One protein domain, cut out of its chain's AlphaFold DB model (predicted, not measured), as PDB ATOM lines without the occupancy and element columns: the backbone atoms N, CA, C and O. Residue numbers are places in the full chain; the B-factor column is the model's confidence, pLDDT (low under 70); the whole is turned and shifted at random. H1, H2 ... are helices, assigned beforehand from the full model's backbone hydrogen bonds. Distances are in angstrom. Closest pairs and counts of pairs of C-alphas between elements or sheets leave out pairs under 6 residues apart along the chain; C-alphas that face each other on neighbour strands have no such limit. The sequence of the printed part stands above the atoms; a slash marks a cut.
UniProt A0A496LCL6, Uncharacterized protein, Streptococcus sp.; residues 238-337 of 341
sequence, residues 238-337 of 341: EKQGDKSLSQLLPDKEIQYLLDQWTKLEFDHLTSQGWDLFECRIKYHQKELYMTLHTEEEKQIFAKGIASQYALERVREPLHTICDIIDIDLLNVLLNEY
ATOM      1  N   GLU A 238     -41.432  43.851 -53.602       53.69
ATOM      2  CA  GLU A 238     -40.715  44.422 -54.754       53.69
ATOM      3  C   GLU A 238     -39.789  45.590 -54.381       53.69
ATOM      4  O   GLU A 238     -38.747  45.784 -55.001       53.69
ATOM      5  N   LYS A 239     -40.148  46.371 -53.353       57.56
ATOM      6  CA  LYS A 239     -39.350  47.521 -52.896       57.56
ATOM      7  C   LYS A 239     -38.389  47.179 -51.761       57.56
ATOM      8  O   LYS A 239     -37.440  47.927 -51.525       57.56
ATOM      9  N   GLN A 240     -38.667  46.114 -51.011       64.50
ATOM     10  CA  GLN A 240     -37.994  45.813 -49.745       64.50
ATOM     11  C   GLN A 240     -37.536  44.356 -49.616       64.50
ATOM     12  O   GLN A 240     -37.116  43.957 -48.537       64.50
ATOM     13  N   GLY A 241     -37.570  43.576 -50.696       62.22
ATOM     14  CA  GLY A 241     -37.339  42.129 -50.694       62.22
ATOM     15  C   GLY A 241     -36.006  41.692 -50.093       62.22
ATOM     16  O   GLY A 241     -35.937  40.621 -49.496       62.22
ATOM     17  N   ASP A 242     -34.971  42.527 -50.198       79.06
ATOM     18  CA  ASP A 242     -33.638  42.265 -49.637       79.06
ATOM     19  C   ASP A 242     -33.510  42.630 -48.149       79.06
ATOM     20  O   ASP A 242     -32.507  42.302 -47.514       79.06
ATOM     21  N   LYS A 243     -34.492  43.340 -47.585       79.62
ATOM     22  CA  LYS A 243     -34.494  43.743 -46.177       79.62
ATOM     23  C   LYS A 243     -35.153  42.667 -45.325       79.62
ATOM     24  O   LYS A 243     -36.131  42.049 -45.740       79.62
ATOM     25  N   SER A 244     -34.631  42.466 -44.122       83.06
ATOM     26  CA  SER A 244     -35.242  41.576 -43.135       83.06
ATOM     27  C   SER A 244     -36.377  42.268 -42.387       83.06
ATOM     28  O   SER A 244     -36.397  43.495 -42.283       83.06
ATOM     29  N   LEU A 245     -37.292  41.507 -41.782       78.31
ATOM     30  CA  LEU A 245     -38.366  42.098 -40.972       78.31
ATOM     31  C   LEU A 245     -37.812  42.955 -39.831       78.31
ATOM     32  O   LEU A 245     -38.316  44.050 -39.608       78.31
ATOM     33  N   SER A 246     -36.712  42.538 -39.194       80.19
ATOM     34  CA  SER A 246     -36.010  43.343 -38.177       80.19
ATOM     35  C   SER A 246     -35.481  44.696 -38.664       80.19
ATOM     36  O   SER A 246     -35.174  45.555 -37.845       80.19
ATOM     37  N   GLN A 247     -35.330  44.889 -39.976       80.25
ATOM     38  CA  GLN A 247     -34.949  46.170 -40.576       80.25
ATOM     39  C   GLN A 247     -36.163  47.001 -41.007       80.25
ATOM     40  O   GLN A 247     -36.005  48.185 -41.305       80.25
ATOM     41  N   LEU A 248     -37.336  46.373 -41.102       75.19
ATOM     42  CA  LEU A 248     -38.565  46.973 -41.609       75.19
ATOM     43  C   LEU A 248     -39.530  47.376 -40.496       75.19
ATOM     44  O   LEU A 248     -40.269  48.335 -40.682       75.19
ATOM     45  N   LEU A 249     -39.503  46.679 -39.359       76.88
ATOM     46  CA  LEU A 249     -40.470  46.852 -38.280       76.88
ATOM     47  C   LEU A 249     -39.799  47.323 -36.975       76.88
ATOM     48  O   LEU A 249     -38.704  46.862 -36.643       76.88
ATOM     49  N   PRO A 250     -40.456  48.203 -36.200       77.31
ATOM     50  CA  PRO A 250     -40.085  48.544 -34.830       77.31
ATOM     51  C   PRO A 250     -39.928  47.334 -33.889       77.31
ATOM     52  O   PRO A 250     -40.664  46.350 -33.976       77.31
ATOM     53  N   ASP A 251     -39.053  47.457 -32.882       76.94
ATOM     54  CA  ASP A 251     -38.736  46.393 -31.906       76.94
ATOM     55  C   ASP A 251     -39.971  45.761 -31.237       76.94
ATOM     56  O   ASP A 251     -40.004  44.562 -30.957       76.94
ATOM     57  N   LYS A 252     -41.008  46.564 -30.973       74.88
ATOM     58  CA  LYS A 252     -42.242  46.109 -30.315       74.88
ATOM     59  C   LYS A 252     -43.049  45.145 -31.195       74.88
ATOM     60  O   LYS A 252     -43.644  44.196 -30.690       74.88
ATOM     61  N   GLU A 253     -43.048  45.380 -32.499       74.81
ATOM     62  CA  GLU A 253     -43.769  44.588 -33.501       74.81
ATOM     63  C   GLU A 253     -42.999  43.320 -33.843       74.81
ATOM     64  O   GLU A 253     -43.574  42.237 -33.942       74.81
ATOM     65  N   ILE A 254     -41.671  43.438 -33.894       79.88
ATOM     66  CA  ILE A 254     -40.764  42.297 -33.955       79.88
ATOM     67  C   ILE A 254     -41.000  41.359 -32.779       79.88
ATOM     68  O   ILE A 254     -41.122  40.153 -32.980       79.88
ATOM     69  N   GLN A 255     -41.118  41.892 -31.563       80.38
ATOM     70  CA  GLN A 255     -41.374  41.060 -30.395       80.38
ATOM     71  C   GLN A 255     -42.721  40.328 -30.492       80.38
ATOM     72  O   GLN A 255     -42.794  39.149 -30.159       80.38
ATOM     73  N   TYR A 256     -43.765  40.986 -31.005       81.88
ATOM     74  CA  TYR A 256     -45.059  40.339 -31.227       81.88
ATOM     75  C   TYR A 256     -44.985  39.212 -32.264       81.88
ATOM     76  O   TYR A 256     -45.470  38.108 -32.009       81.88
ATOM     77  N   LEU A 257     -44.341  39.455 -33.411       80.31
ATOM     78  CA  LEU A 257     -44.127  38.426 -34.432       80.31
ATOM     79  C   LEU A 257     -43.329  37.241 -33.888       80.31
ATOM     80  O   LEU A 257     -43.690  36.091 -34.139       80.31
ATOM     81  N   LEU A 258     -42.268  37.510 -33.119       85.19
ATOM     82  CA  LEU A 258     -41.475  36.473 -32.466       85.19
ATOM     83  C   LEU A 258     -42.343  35.615 -31.546       85.19
ATOM     84  O   LEU A 258     -42.199  34.394 -31.561       85.19
ATOM     85  N   ASP A 259     -43.267  36.216 -30.796       83.88
ATOM     86  CA  ASP A 259     -44.174  35.485 -29.912       83.88
ATOM     87  C   ASP A 259     -45.161  34.607 -30.706       83.88
ATOM     88  O   ASP A 259     -45.334  33.428 -30.378       83.88
ATOM     89  N   GLN A 260     -45.761  35.133 -31.784       82.69
ATOM     90  CA  GLN A 260     -46.694  34.372 -32.632       82.69
ATOM     91  C   GLN A 260     -46.002  33.216 -33.356       82.69
ATOM     92  O   GLN A 260     -46.479  32.080 -33.323       82.69
ATOM     93  N   TRP A 261     -44.848  33.469 -33.971       83.50
ATOM     94  CA  TRP A 261     -44.085  32.433 -34.663       83.50
ATOM     95  C   TRP A 261     -43.488  31.409 -33.711       83.50
ATOM     96  O   TRP A 261     -43.504  30.224 -34.029       83.50
ATOM     97  N   THR A 262     -43.036  31.822 -32.524       86.12
ATOM     98  CA  THR A 262     -42.611  30.873 -31.485       86.12
ATOM     99  C   THR A 262     -43.760  29.938 -31.124       86.12
ATOM    100  O   THR A 262     -43.541  28.743 -30.963       86.12
ATOM    101  N   LYS A 263     -44.990  30.451 -31.010       85.06
ATOM    102  CA  LYS A 263     -46.159  29.621 -30.704       85.06
ATOM    103  C   LYS A 263     -46.468  28.631 -31.831       85.06
ATOM    104  O   LYS A 263     -46.606  27.445 -31.558       85.06
ATOM    105  N   LEU A 264     -46.504  29.100 -33.077       81.69
ATOM    106  CA  LEU A 264     -46.725  28.257 -34.260       81.69
ATOM    107  C   LEU A 264     -45.669  27.147 -34.386       81.69
ATOM    108  O   LEU A 264     -46.009  25.985 -34.594       81.69
ATOM    109  N   GLU A 265     -44.391  27.490 -34.213       83.88
ATOM    110  CA  GLU A 265     -43.287  26.525 -34.239       83.88
ATOM    111  C   GLU A 265     -43.355  25.533 -33.083       83.88
ATOM    112  O   GLU A 265     -43.127  24.340 -33.263       83.88
ATOM    113  N   PHE A 266     -43.697  26.006 -31.888       86.38
ATOM    114  CA  PHE A 266     -43.857  25.146 -30.725       86.38
ATOM    115  C   PHE A 266     -44.978  24.120 -30.928       86.38
ATOM    116  O   PHE A 266     -44.776  22.930 -30.669       86.38
ATOM    117  N   ASP A 267     -46.131  24.562 -31.434       83.31
ATOM    118  CA  ASP A 267     -47.263  23.688 -31.738       83.31
ATOM    119  C   ASP A 267     -46.857  22.636 -32.787       83.31
ATOM    120  O   ASP A 267     -47.123  21.448 -32.603       83.31
ATOM    121  N   HIS A 268     -46.109  23.034 -33.823       80.56
ATOM    122  CA  HIS A 268     -45.592  22.115 -34.840       80.56
ATOM    123  C   HIS A 268     -44.626  21.063 -34.262       80.56
ATOM    124  O   HIS A 268     -44.812  19.862 -34.470       80.56
ATOM    125  N   LEU A 269     -43.617  21.485 -33.491       82.56
ATOM    126  CA  LEU A 269     -42.608  20.588 -32.910       82.56
ATOM    127  C   LEU A 269     -43.215  19.590 -31.912       82.56
ATOM    128  O   LEU A 269     -42.741  18.457 -31.784       82.56
ATOM    129  N   THR A 270     -44.266  19.989 -31.198       82.44
ATOM    130  CA  THR A 270     -44.920  19.136 -30.197       82.44
ATOM    131  C   THR A 270     -45.977  18.204 -30.796       82.44
ATOM    132  O   THR A 270     -46.219  17.133 -30.240       82.44
ATOM    133  N   SER A 271     -46.529  18.516 -31.976       78.38
ATOM    134  CA  SER A 271     -47.527  17.695 -32.680       78.38
ATOM    135  C   SER A 271     -46.938  16.656 -33.654       78.38
ATOM    136  O   SER A 271     -47.605  16.275 -34.614       78.38
ATOM    137  N   GLN A 272     -45.701  16.193 -33.429       65.06
ATOM    138  CA  GLN A 272     -44.911  15.317 -34.325       65.06
ATOM    139  C   GLN A 272     -44.365  15.976 -35.611       65.06
ATOM    140  O   GLN A 272     -43.849  15.278 -36.479       65.06
ATOM    141  N   GLY A 273     -44.378  17.306 -35.724       61.78
ATOM    142  CA  GLY A 273     -43.796  18.058 -36.843       61.78
ATOM    143  C   GLY A 273     -42.266  18.119 -36.816       61.78
ATOM    144  O   GLY A 273     -41.678  19.186 -36.675       61.78
ATOM    145  N   TRP A 274     -41.600  16.965 -36.936       69.62
ATOM    146  CA  TRP A 274     -40.141  16.891 -37.100       69.62
ATOM    147  C   TRP A 274     -39.709  16.314 -38.457       69.62
ATOM    148  O   TRP A 274     -38.572  15.851 -38.604       69.62
ATOM    149  N   ASP A 275     -40.615  16.267 -39.433       55.06
ATOM    150  CA  ASP A 275     -40.479  15.417 -40.623       55.06
ATOM    151  C   ASP A 275     -39.981  16.138 -41.887       55.06
ATOM    152  O   ASP A 275     -39.935  15.542 -42.958       55.06
ATOM    153  N   LEU A 276     -39.524  17.389 -41.777       52.41
ATOM    154  CA  LEU A 276     -39.091  18.196 -42.931       52.41
ATOM    155  C   LEU A 276     -37.788  18.964 -42.674       52.41
ATOM    156  O   LEU A 276     -37.681  20.162 -42.928       52.41
ATOM    157  N   PHE A 277     -36.772  18.293 -42.136       53.91
ATOM    158  CA  PHE A 277     -35.516  18.956 -41.793       53.91
ATOM    159  C   PHE A 277     -34.369  18.570 -42.728       53.91
ATOM    160  O   PHE A 277     -33.664  17.589 -42.509       53.91
ATOM    161  N   GLU A 278     -34.137  19.404 -43.742       53.94
ATOM    162  CA  GLU A 278     -33.064  19.253 -44.740       53.94
ATOM    163  C   GLU A 278     -31.657  19.641 -44.222       53.94
ATOM    164  O   GLU A 278     -30.679  19.594 -44.966       53.94
ATOM    165  N   CYS A 279     -31.507  19.999 -42.936       63.38
ATOM    166  CA  CYS A 279     -30.240  20.470 -42.358       63.38
ATOM    167  C   CYS A 279     -29.793  19.671 -41.118       63.38
ATOM    168  O   CYS A 279     -30.574  19.367 -40.215       63.38
ATOM    169  N   ARG A 280     -28.479  19.408 -41.040       70.75
ATOM    170  CA  ARG A 280     -27.798  18.608 -40.002       70.75
ATOM    171  C   ARG A 280     -28.044  19.089 -38.565       70.75
ATOM    172  O   ARG A 280     -28.096  18.266 -37.657       70.75
ATOM    173  N   ILE A 281     -28.201  20.397 -38.349       76.94
ATOM    174  CA  ILE A 281     -28.477  20.963 -37.015       76.94
ATOM    175  C   ILE A 281     -29.861  20.521 -36.524       76.94
ATOM    176  O   ILE A 281     -29.990  20.019 -35.407       76.94
ATOM    177  N   LYS A 282     -30.869  20.622 -37.393       77.56
ATOM    178  CA  LYS A 282     -32.259  20.274 -37.083       77.56
ATOM    179  C   LYS A 282     -32.443  18.771 -36.837       77.56
ATOM    180  O   LYS A 282     -33.204  18.373 -35.957       77.56
ATOM    181  N   TYR A 283     -31.661  17.933 -37.524       78.00
ATOM    182  CA  TYR A 283     -31.578  16.495 -37.243       78.00
ATOM    183  C   TYR A 283     -31.113  16.204 -35.806       78.00
ATOM    184  O   TYR A 283     -31.748  15.435 -35.089       78.00
ATOM    185  N   HIS A 284     -30.040  16.851 -35.343       83.31
ATOM    186  CA  HIS A 284     -29.544  16.640 -33.979       83.31
ATOM    187  C   HIS A 284     -30.493  17.187 -32.904       83.31
ATOM    188  O   HIS A 284     -30.595  16.597 -31.831       83.31
ATOM    189  N   GLN A 285     -31.219  18.274 -33.191       86.88
ATOM    190  CA  GLN A 285     -32.270  18.780 -32.304       86.88
ATOM    191  C   GLN A 285     -33.413  17.760 -32.150       86.88
ATOM    192  O   GLN A 285     -33.867  17.546 -31.027       86.88
ATOM    193  N   LYS A 286     -33.810  17.072 -33.236       84.56
ATOM    194  CA  LYS A 286     -34.796  15.974 -33.201       84.56
ATOM    195  C   LYS A 286     -34.317  14.821 -32.330       84.56
ATOM    196  O   LYS A 286     -35.036  14.395 -31.432       84.56
ATOM    197  N   GLU A 287     -33.106  14.328 -32.588       86.62
ATOM    198  CA  GLU A 287     -32.527  13.211 -31.833       86.62
ATOM    199  C   GLU A 287     -32.487  13.528 -30.336       86.62
ATOM    200  O   GLU A 287     -32.953  12.735 -29.524       86.62
ATOM    201  N   LEU A 288     -32.021  14.727 -29.967       88.25
ATOM    202  CA  LEU A 288     -31.992  15.154 -28.572       88.25
ATOM    203  C   LEU A 288     -33.405  15.237 -27.975       88.25
ATOM    204  O   LEU A 288     -33.622  14.696 -26.893       88.25
ATOM    205  N   TYR A 289     -34.374  15.824 -28.685       88.19
ATOM    206  CA  TYR A 289     -35.771  15.890 -28.235       88.19
ATOM    207  C   TYR A 289     -36.364  14.500 -27.954       88.19
ATOM    208  O   TYR A 289     -37.026  14.306 -26.934       88.19
ATOM    209  N   MET A 290     -36.077  13.513 -28.811       86.38
ATOM    210  CA  MET A 290     -36.551  12.133 -28.646       86.38
ATOM    211  C   MET A 290     -35.917  11.411 -27.449       86.38
ATOM    212  O   MET A 290     -36.495  10.449 -26.945       86.38
ATOM    213  N   THR A 291     -34.755  11.869 -26.970       91.88
ATOM    214  CA  THR A 291     -34.107  11.310 -25.769       91.88
ATOM    215  C   THR A 291     -34.642  11.875 -24.450       91.88
ATOM    216  O   THR A 291     -34.350  11.306 -23.401       91.88
ATOM    217  N   LEU A 292     -35.433  12.956 -24.475       90.62
ATOM    218  CA  LEU A 292     -35.977  13.588 -23.268       90.62
ATOM    219  C   LEU A 292     -37.061  12.718 -22.618       90.62
ATOM    220  O   LEU A 292     -37.933  12.162 -23.292       90.62
ATOM    221  N   HIS A 293     -37.016  12.607 -21.288       87.69
ATOM    222  CA  HIS A 293     -37.797  11.615 -20.546       87.69
ATOM    223  C   HIS A 293     -39.095  12.168 -19.961       87.69
ATOM    224  O   HIS A 293     -40.060  11.418 -19.809       87.69
ATOM    225  N   THR A 294     -39.139  13.461 -19.646       92.06
ATOM    226  CA  THR A 294     -40.333  14.110 -19.095       92.06
ATOM    227  C   THR A 294     -41.002  15.023 -20.118       92.06
ATOM    228  O   THR A 294     -40.357  15.603 -20.992       92.06
ATOM    229  N   GLU A 295     -42.321  15.181 -19.998       86.56
ATOM    230  CA  GLU A 295     -43.064  16.130 -20.834       86.56
ATOM    231  C   GLU A 295     -42.658  17.585 -20.549       86.56
ATOM    232  O   GLU A 295     -42.642  18.406 -21.458       86.56
ATOM    233  N   GLU A 296     -42.247  17.896 -19.317       88.50
ATOM    234  CA  GLU A 296     -41.739  19.223 -18.952       88.50
ATOM    235  C   GLU A 296     -40.420  19.552 -19.675       88.50
ATOM    236  O   GLU A 296     -40.298  20.616 -20.283       88.50
ATOM    237  N   GLU A 297     -39.459  18.620 -19.701       88.44
ATOM    238  CA  GLU A 297     -38.202  18.782 -20.448       88.44
ATOM    239  C   GLU A 297     -38.454  18.973 -21.945       88.44
ATOM    240  O   GLU A 297     -37.860  19.858 -22.566       88.44
ATOM    241  N   LYS A 298     -39.363  18.178 -22.524       87.75
ATOM    242  CA  LYS A 298     -39.751  18.301 -23.933       87.75
ATOM    243  C   LYS A 298     -40.357  19.664 -24.234       87.75
ATOM    244  O   LYS A 298     -39.956  20.293 -25.209       87.75
ATOM    245  N   GLN A 299     -41.273  20.152 -23.399       87.94
ATOM    246  CA  GLN A 299     -41.888  21.466 -23.595       87.94
ATOM    247  C   GLN A 299     -40.861  22.598 -23.509       87.94
ATOM    248  O   GLN A 299     -40.845  23.475 -24.373       87.94
ATOM    249  N   ILE A 300     -39.975  22.577 -22.510       87.62
ATOM    250  CA  ILE A 300     -38.923  23.594 -22.364       87.62
ATOM    251  C   ILE A 300     -37.992  23.580 -23.579       87.62
ATOM    252  O   ILE A 300     -37.706  24.632 -24.155       87.62
ATOM    253  N   PHE A 301     -37.549  22.391 -23.996       89.75
ATOM    254  CA  PHE A 301     -36.662  22.236 -25.141       89.75
ATOM    255  C   PHE A 301     -37.327  22.694 -26.443       89.75
ATOM    256  O   PHE A 301     -36.767  23.530 -27.152       89.75
ATOM    257  N   ALA A 302     -38.541  22.215 -26.733       86.56
ATOM    258  CA  ALA A 302     -39.294  22.596 -27.927       86.56
ATOM    259  C   ALA A 302     -39.547  24.104 -27.978       86.56
ATOM    260  O   ALA A 302     -39.384  24.708 -29.033       86.56
ATOM    261  N   LYS A 303     -39.865  24.739 -26.842       88.12
ATOM    262  CA  LYS A 303     -40.048  26.193 -26.772       88.12
ATOM    263  C   LYS A 303     -38.756  26.949 -27.092       88.12
ATOM    264  O   LYS A 303     -38.799  27.931 -27.825       88.12
ATOM    265  N   GLY A 304     -37.612  26.478 -26.593       87.00
ATOM    266  CA  GLY A 304     -36.305  27.062 -26.908       87.00
ATOM    267  C   GLY A 304     -35.958  26.979 -28.397       87.00
ATOM    268  O   GLY A 304     -35.539  27.974 -28.986       87.00
ATOM    269  N   ILE A 305     -36.189  25.818 -29.021       87.56
ATOM    270  CA  ILE A 305     -35.974  25.627 -30.464       87.56
ATOM    271  C   ILE A 305     -36.954  26.473 -31.288       87.56
ATOM    272  O   ILE A 305     -36.540  27.145 -32.230       87.56
ATOM    273  N   ALA A 306     -38.228  26.512 -30.901       85.19
ATOM    274  CA  ALA A 306     -39.243  27.325 -31.558       85.19
ATOM    275  C   ALA A 306     -38.882  28.820 -31.557       85.19
ATOM    276  O   ALA A 306     -38.967  29.479 -32.594       85.19
ATOM    277  N   SER A 307     -38.399  29.348 -30.427       84.75
ATOM    278  CA  SER A 307     -37.913  30.731 -30.343       84.75
ATOM    279  C   SER A 307     -36.678  30.982 -31.206       84.75
ATOM    280  O   SER A 307     -36.560  32.054 -31.800       84.75
ATOM    281  N   GLN A 308     -35.768  30.008 -31.316       86.06
ATOM    282  CA  GLN A 308     -34.620  30.111 -32.217       86.06
ATOM    283  C   GLN A 308     -35.076  30.220 -33.680       86.06
ATOM    284  O   GLN A 308     -34.628  31.120 -34.387       86.06
ATOM    285  N   TYR A 309     -35.988  29.353 -34.124       85.75
ATOM    286  CA  TYR A 309     -36.497  29.378 -35.498       85.75
ATOM    287  C   TYR A 309     -37.281  30.656 -35.810       85.75
ATOM    288  O   TYR A 309     -37.132  31.217 -36.894       85.75
ATOM    289  N   ALA A 310     -38.082  31.154 -34.864       83.19
ATOM    290  CA  ALA A 310     -38.755  32.443 -35.007       83.19
ATOM    291  C   ALA A 310     -37.744  33.594 -35.180       83.19
ATOM    292  O   ALA A 310     -37.919  34.447 -36.049       83.19
ATOM    293  N   LEU A 311     -36.653  33.590 -34.404       84.12
ATOM    294  CA  LEU A 311     -35.600  34.604 -34.484       84.12
ATOM    295  C   LEU A 311     -34.817  34.556 -35.798       84.12
ATOM    296  O   LEU A 311     -34.484  35.608 -36.344       84.12
ATOM    297  N   GLU A 312     -34.507  33.356 -36.288       83.00
ATOM    298  CA  GLU A 312     -33.871  33.163 -37.593       83.00
ATOM    299  C   GLU A 312     -34.757  33.747 -38.699       83.00
ATOM    300  O   GLU A 312     -34.290  34.593 -39.456       83.00
ATOM    301  N   ARG A 313     -36.061  33.433 -38.705       81.06
ATOM    302  CA  ARG A 313     -37.002  33.946 -39.717       81.06
ATOM    303  C   ARG A 313     -37.086  35.462 -39.787       81.06
ATOM    304  O   ARG A 313     -37.090  36.015 -40.876       81.06
ATOM    305  N   VAL A 314     -37.134  36.153 -38.650       82.38
ATOM    306  CA  VAL A 314     -37.226  37.625 -38.628       82.38
ATOM    307  C   VAL A 314     -35.975  38.300 -39.227       82.38
ATOM    308  O   VAL A 314     -36.018  39.471 -39.616       82.38
ATOM    309  N   ARG A 315     -34.852  37.575 -39.296       83.38
ATOM    310  CA  ARG A 315     -33.571  38.049 -39.838       83.38
ATOM    311  C   ARG A 315     -33.353  37.680 -41.303       83.38
ATOM    312  O   ARG A 315     -32.439  38.238 -41.904       83.38
ATOM    313  N   GLU A 316     -34.157  36.779 -41.856       83.56
ATOM    314  CA  GLU A 316     -34.095  36.440 -43.277       83.56
ATOM    315  C   GLU A 316     -34.635  37.595 -44.137       83.56
ATOM    316  O   GLU A 316     -35.485  38.366 -43.673       83.56
ATOM    317  N   PRO A 317     -34.163  37.737 -45.388       83.06
ATOM    318  CA  PRO A 317     -34.743  38.667 -46.346       83.06
ATOM    319  C   PRO A 317     -36.230  38.386 -46.584       83.06
ATOM    320  O   PRO A 317     -36.658  37.230 -46.632       83.06
ATOM    321  N   LEU A 318     -37.016  39.439 -46.804       76.25
ATOM    322  CA  LEU A 318     -38.461  39.329 -46.991       76.25
ATOM    323  C   LEU A 318     -38.847  38.380 -48.141       76.25
ATOM    324  O   LEU A 318     -39.803  37.628 -47.991       76.25
ATOM    325  N   HIS A 319     -38.086  38.332 -49.241       75.75
ATOM    326  CA  HIS A 319     -38.357  37.381 -50.329       75.75
ATOM    327  C   HIS A 319     -38.236  35.913 -49.880       75.75
ATOM    328  O   HIS A 319     -39.087  35.099 -50.217       75.75
ATOM    329  N   THR A 320     -37.235  35.589 -49.053       77.75
ATOM    330  CA  THR A 320     -37.033  34.240 -48.498       77.75
ATOM    331  C   THR A 320     -38.153  33.863 -47.532       77.75
ATOM    332  O   THR A 320     -38.564  32.707 -47.469       77.75
ATOM    333  N   ILE A 321     -38.679  34.836 -46.782       73.62
ATOM    334  CA  ILE A 321     -39.848  34.628 -45.919       73.62
ATOM    335  C   ILE A 321     -41.082  34.327 -46.778       73.62
ATOM    336  O   ILE A 321     -41.820  33.400 -46.451       73.62
ATOM    337  N   CYS A 322     -41.268  35.050 -47.886       67.50
ATOM    338  CA  CYS A 322     -42.394  34.864 -48.805       67.50
ATOM    339  C   CYS A 322     -42.402  33.509 -49.525       67.50
ATOM    340  O   CYS A 322     -43.474  33.006 -49.849       67.50
ATOM    341  N   ASP A 323     -41.237  32.885 -49.715       68.12
ATOM    342  CA  ASP A 323     -41.141  31.516 -50.245       68.12
ATOM    343  C   ASP A 323     -41.673  30.457 -49.257       68.12
ATOM    344  O   ASP A 323     -41.991  29.333 -49.648       68.12
ATOM    345  N   ILE A 324     -41.764  30.799 -47.965       66.94
ATOM    346  CA  ILE A 324     -42.175  29.895 -46.877       66.94
ATOM    347  C   ILE A 324     -43.594  30.220 -46.388       66.94
ATOM    348  O   ILE A 324     -44.366  29.314 -46.073       66.94
ATOM    349  N   ILE A 325     -43.929  31.506 -46.277       66.56
ATOM    350  CA  ILE A 325     -45.197  32.030 -45.766       66.56
ATOM    351  C   ILE A 325     -45.666  33.123 -46.721       66.56
ATOM    352  O   ILE A 325     -44.959  34.108 -46.907       66.56
ATOM    353  N   ASP A 326     -46.869  32.971 -47.273       64.25
ATOM    354  CA  ASP A 326     -47.476  33.966 -48.162       64.25
ATOM    355  C   ASP A 326     -47.432  35.380 -47.543       64.25
ATOM    356  O   ASP A 326     -47.719  35.562 -46.352       64.25
ATOM    357  N   ILE A 327     -47.065  36.384 -48.347       64.88
ATOM    358  CA  ILE A 327     -46.992  37.788 -47.923       64.88
ATOM    359  C   ILE A 327     -48.332  38.283 -47.361       64.88
ATOM    360  O   ILE A 327     -48.343  39.090 -46.433       64.88
ATOM    361  N   ASP A 328     -49.461  37.760 -47.842       58.25
ATOM    362  CA  ASP A 328     -50.790  38.070 -47.322       58.25
ATOM    363  C   ASP A 328     -50.976  37.526 -45.906       58.25
ATOM    364  O   ASP A 328     -51.485  38.229 -45.034       58.25
ATOM    365  N   LEU A 329     -50.498  36.310 -45.631       66.50
ATOM    366  CA  LEU A 329     -50.558  35.725 -44.291       66.50
ATOM    367  C   LEU A 329     -49.645  36.479 -43.314       66.50
ATOM    368  O   LEU A 329     -50.020  36.704 -42.162       66.50
ATOM    369  N   LEU A 330     -48.478  36.928 -43.782       69.31
ATOM    370  CA  LEU A 330     -47.598  37.807 -43.014       69.31
ATOM    371  C   LEU A 330     -48.276  39.152 -42.705       69.31
ATOM    372  O   LEU A 330     -48.270  39.589 -41.556       69.31
ATOM    373  N   ASN A 331     -48.922  39.778 -43.691       65.00
ATOM    374  CA  ASN A 331     -49.651  41.032 -43.491       65.00
ATOM    375  C   ASN A 331     -50.890  40.861 -42.597       65.00
ATOM    376  O   ASN A 331     -51.233  41.784 -41.862       65.00
ATOM    377  N   VAL A 332     -51.556  39.703 -42.596       67.56
ATOM    378  CA  VAL A 332     -52.640  39.403 -41.644       67.56
ATOM    379  C   VAL A 332     -52.109  39.361 -40.211       67.56
ATOM    380  O   VAL A 332     -52.662  40.040 -39.347       67.56
ATOM    381  N   LEU A 333     -51.004  38.646 -39.968       65.56
ATOM    382  CA  LEU A 333     -50.361  38.598 -38.648       65.56
ATOM    383  C   LEU A 333     -49.941  39.993 -38.159       65.56
ATOM    384  O   LEU A 333     -50.041  40.288 -36.969       65.56
ATOM    385  N   LEU A 334     -49.501  40.858 -39.075       63.94
ATOM    386  CA  LEU A 334     -49.137  42.241 -38.773       63.94
ATOM    387  C   LEU A 334     -50.365  43.137 -38.514       63.94
ATOM    388  O   LEU A 334     -50.360  43.944 -37.583       63.94
ATOM    389  N   ASN A 335     -51.446  42.980 -39.285       59.12
ATOM    390  CA  ASN A 335     -52.673  43.771 -39.131       59.12
ATOM    391  C   ASN A 335     -53.446  43.450 -37.845       59.12
ATOM    392  O   ASN A 335     -54.042  44.356 -37.262       59.12
ATOM    393  N   GLU A 336     -53.405  42.208 -37.347       56.38
ATOM    394  CA  GLU A 336     -53.969  41.862 -36.029       56.38
ATOM    395  C   GLU A 336     -53.346  42.683 -34.883       56.38
ATOM    396  O   GLU A 336     -53.973  42.875 -33.840       56.38
ATOM    397  N   TYR A 337     -52.141  43.225 -35.091       47.12
ATOM    398  CA  TYR A 337     -51.431  44.065 -34.131       47.12
ATOM    399  C   TYR A 337     -51.653  45.580 -34.334       47.12
ATOM    400  O   TYR A 337     -51.095  46.375 -33.581       47.12
TER     401      TYR A 337
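This is residues 238 to 337 of the 341 residues of an uncharacterized protein of Streptococcus sp. (UniProt A0A496LCL6). Two long helices, H2 and H4, cross as an X; H3 folds back beside H4 at one end, and the short H1, H5 and H6 gather at the other. The printed part has 100 residues with six named helices, H1 to H6, no named strand, class all helix. It is elongated, 47 by 27 by 19 A, and only just compact, close to loose, with a radius of gyration of the C-alphas of 14.7 A.

H1, residues 245 to 248, begins at C-alpha (-38.366, 42.098, -40.972). H2 is residues 251 to 270, 28.0 A; H3 280 to 291, 17.2 A; H4 295 to 315, 30.5 A; H5 318 to 322; H6 327 to 335, ending at C-alpha (-52.673, 43.771, -39.131).

H4, the hub, touches H2 at a steep tilt of 46 degrees, opposite ways; the closest C-alphas, Ser 307 and Thr 262, are 4.8 A apart. H3 and H4 form a hairpin, closest C-alphas Tyr 289 and Lys 298, 6.3 A. H1 touches H4 residues 314 to 315 alone, closest C-alphas Leu 245 and Val 314, 5.2 A. H6 only just touches H2, with 3 pairs of C-alphas within 8 A, the closest Leu 333 and Leu 257, 7.5 A. H5 and H6 meet only through their link. Every O i to N i+4 pair is within hydrogen-bond range in H2, H3, H5 and H6, 16 of 17 in H4; H1 is too short for one.

The farthest C-alphas, Lys 239 and His 293, are 48.4 A apart. The printed part has no cut and no long link. Residues 238 to 241, 272 to 279 and 322 to 337 have pLDDT under 70.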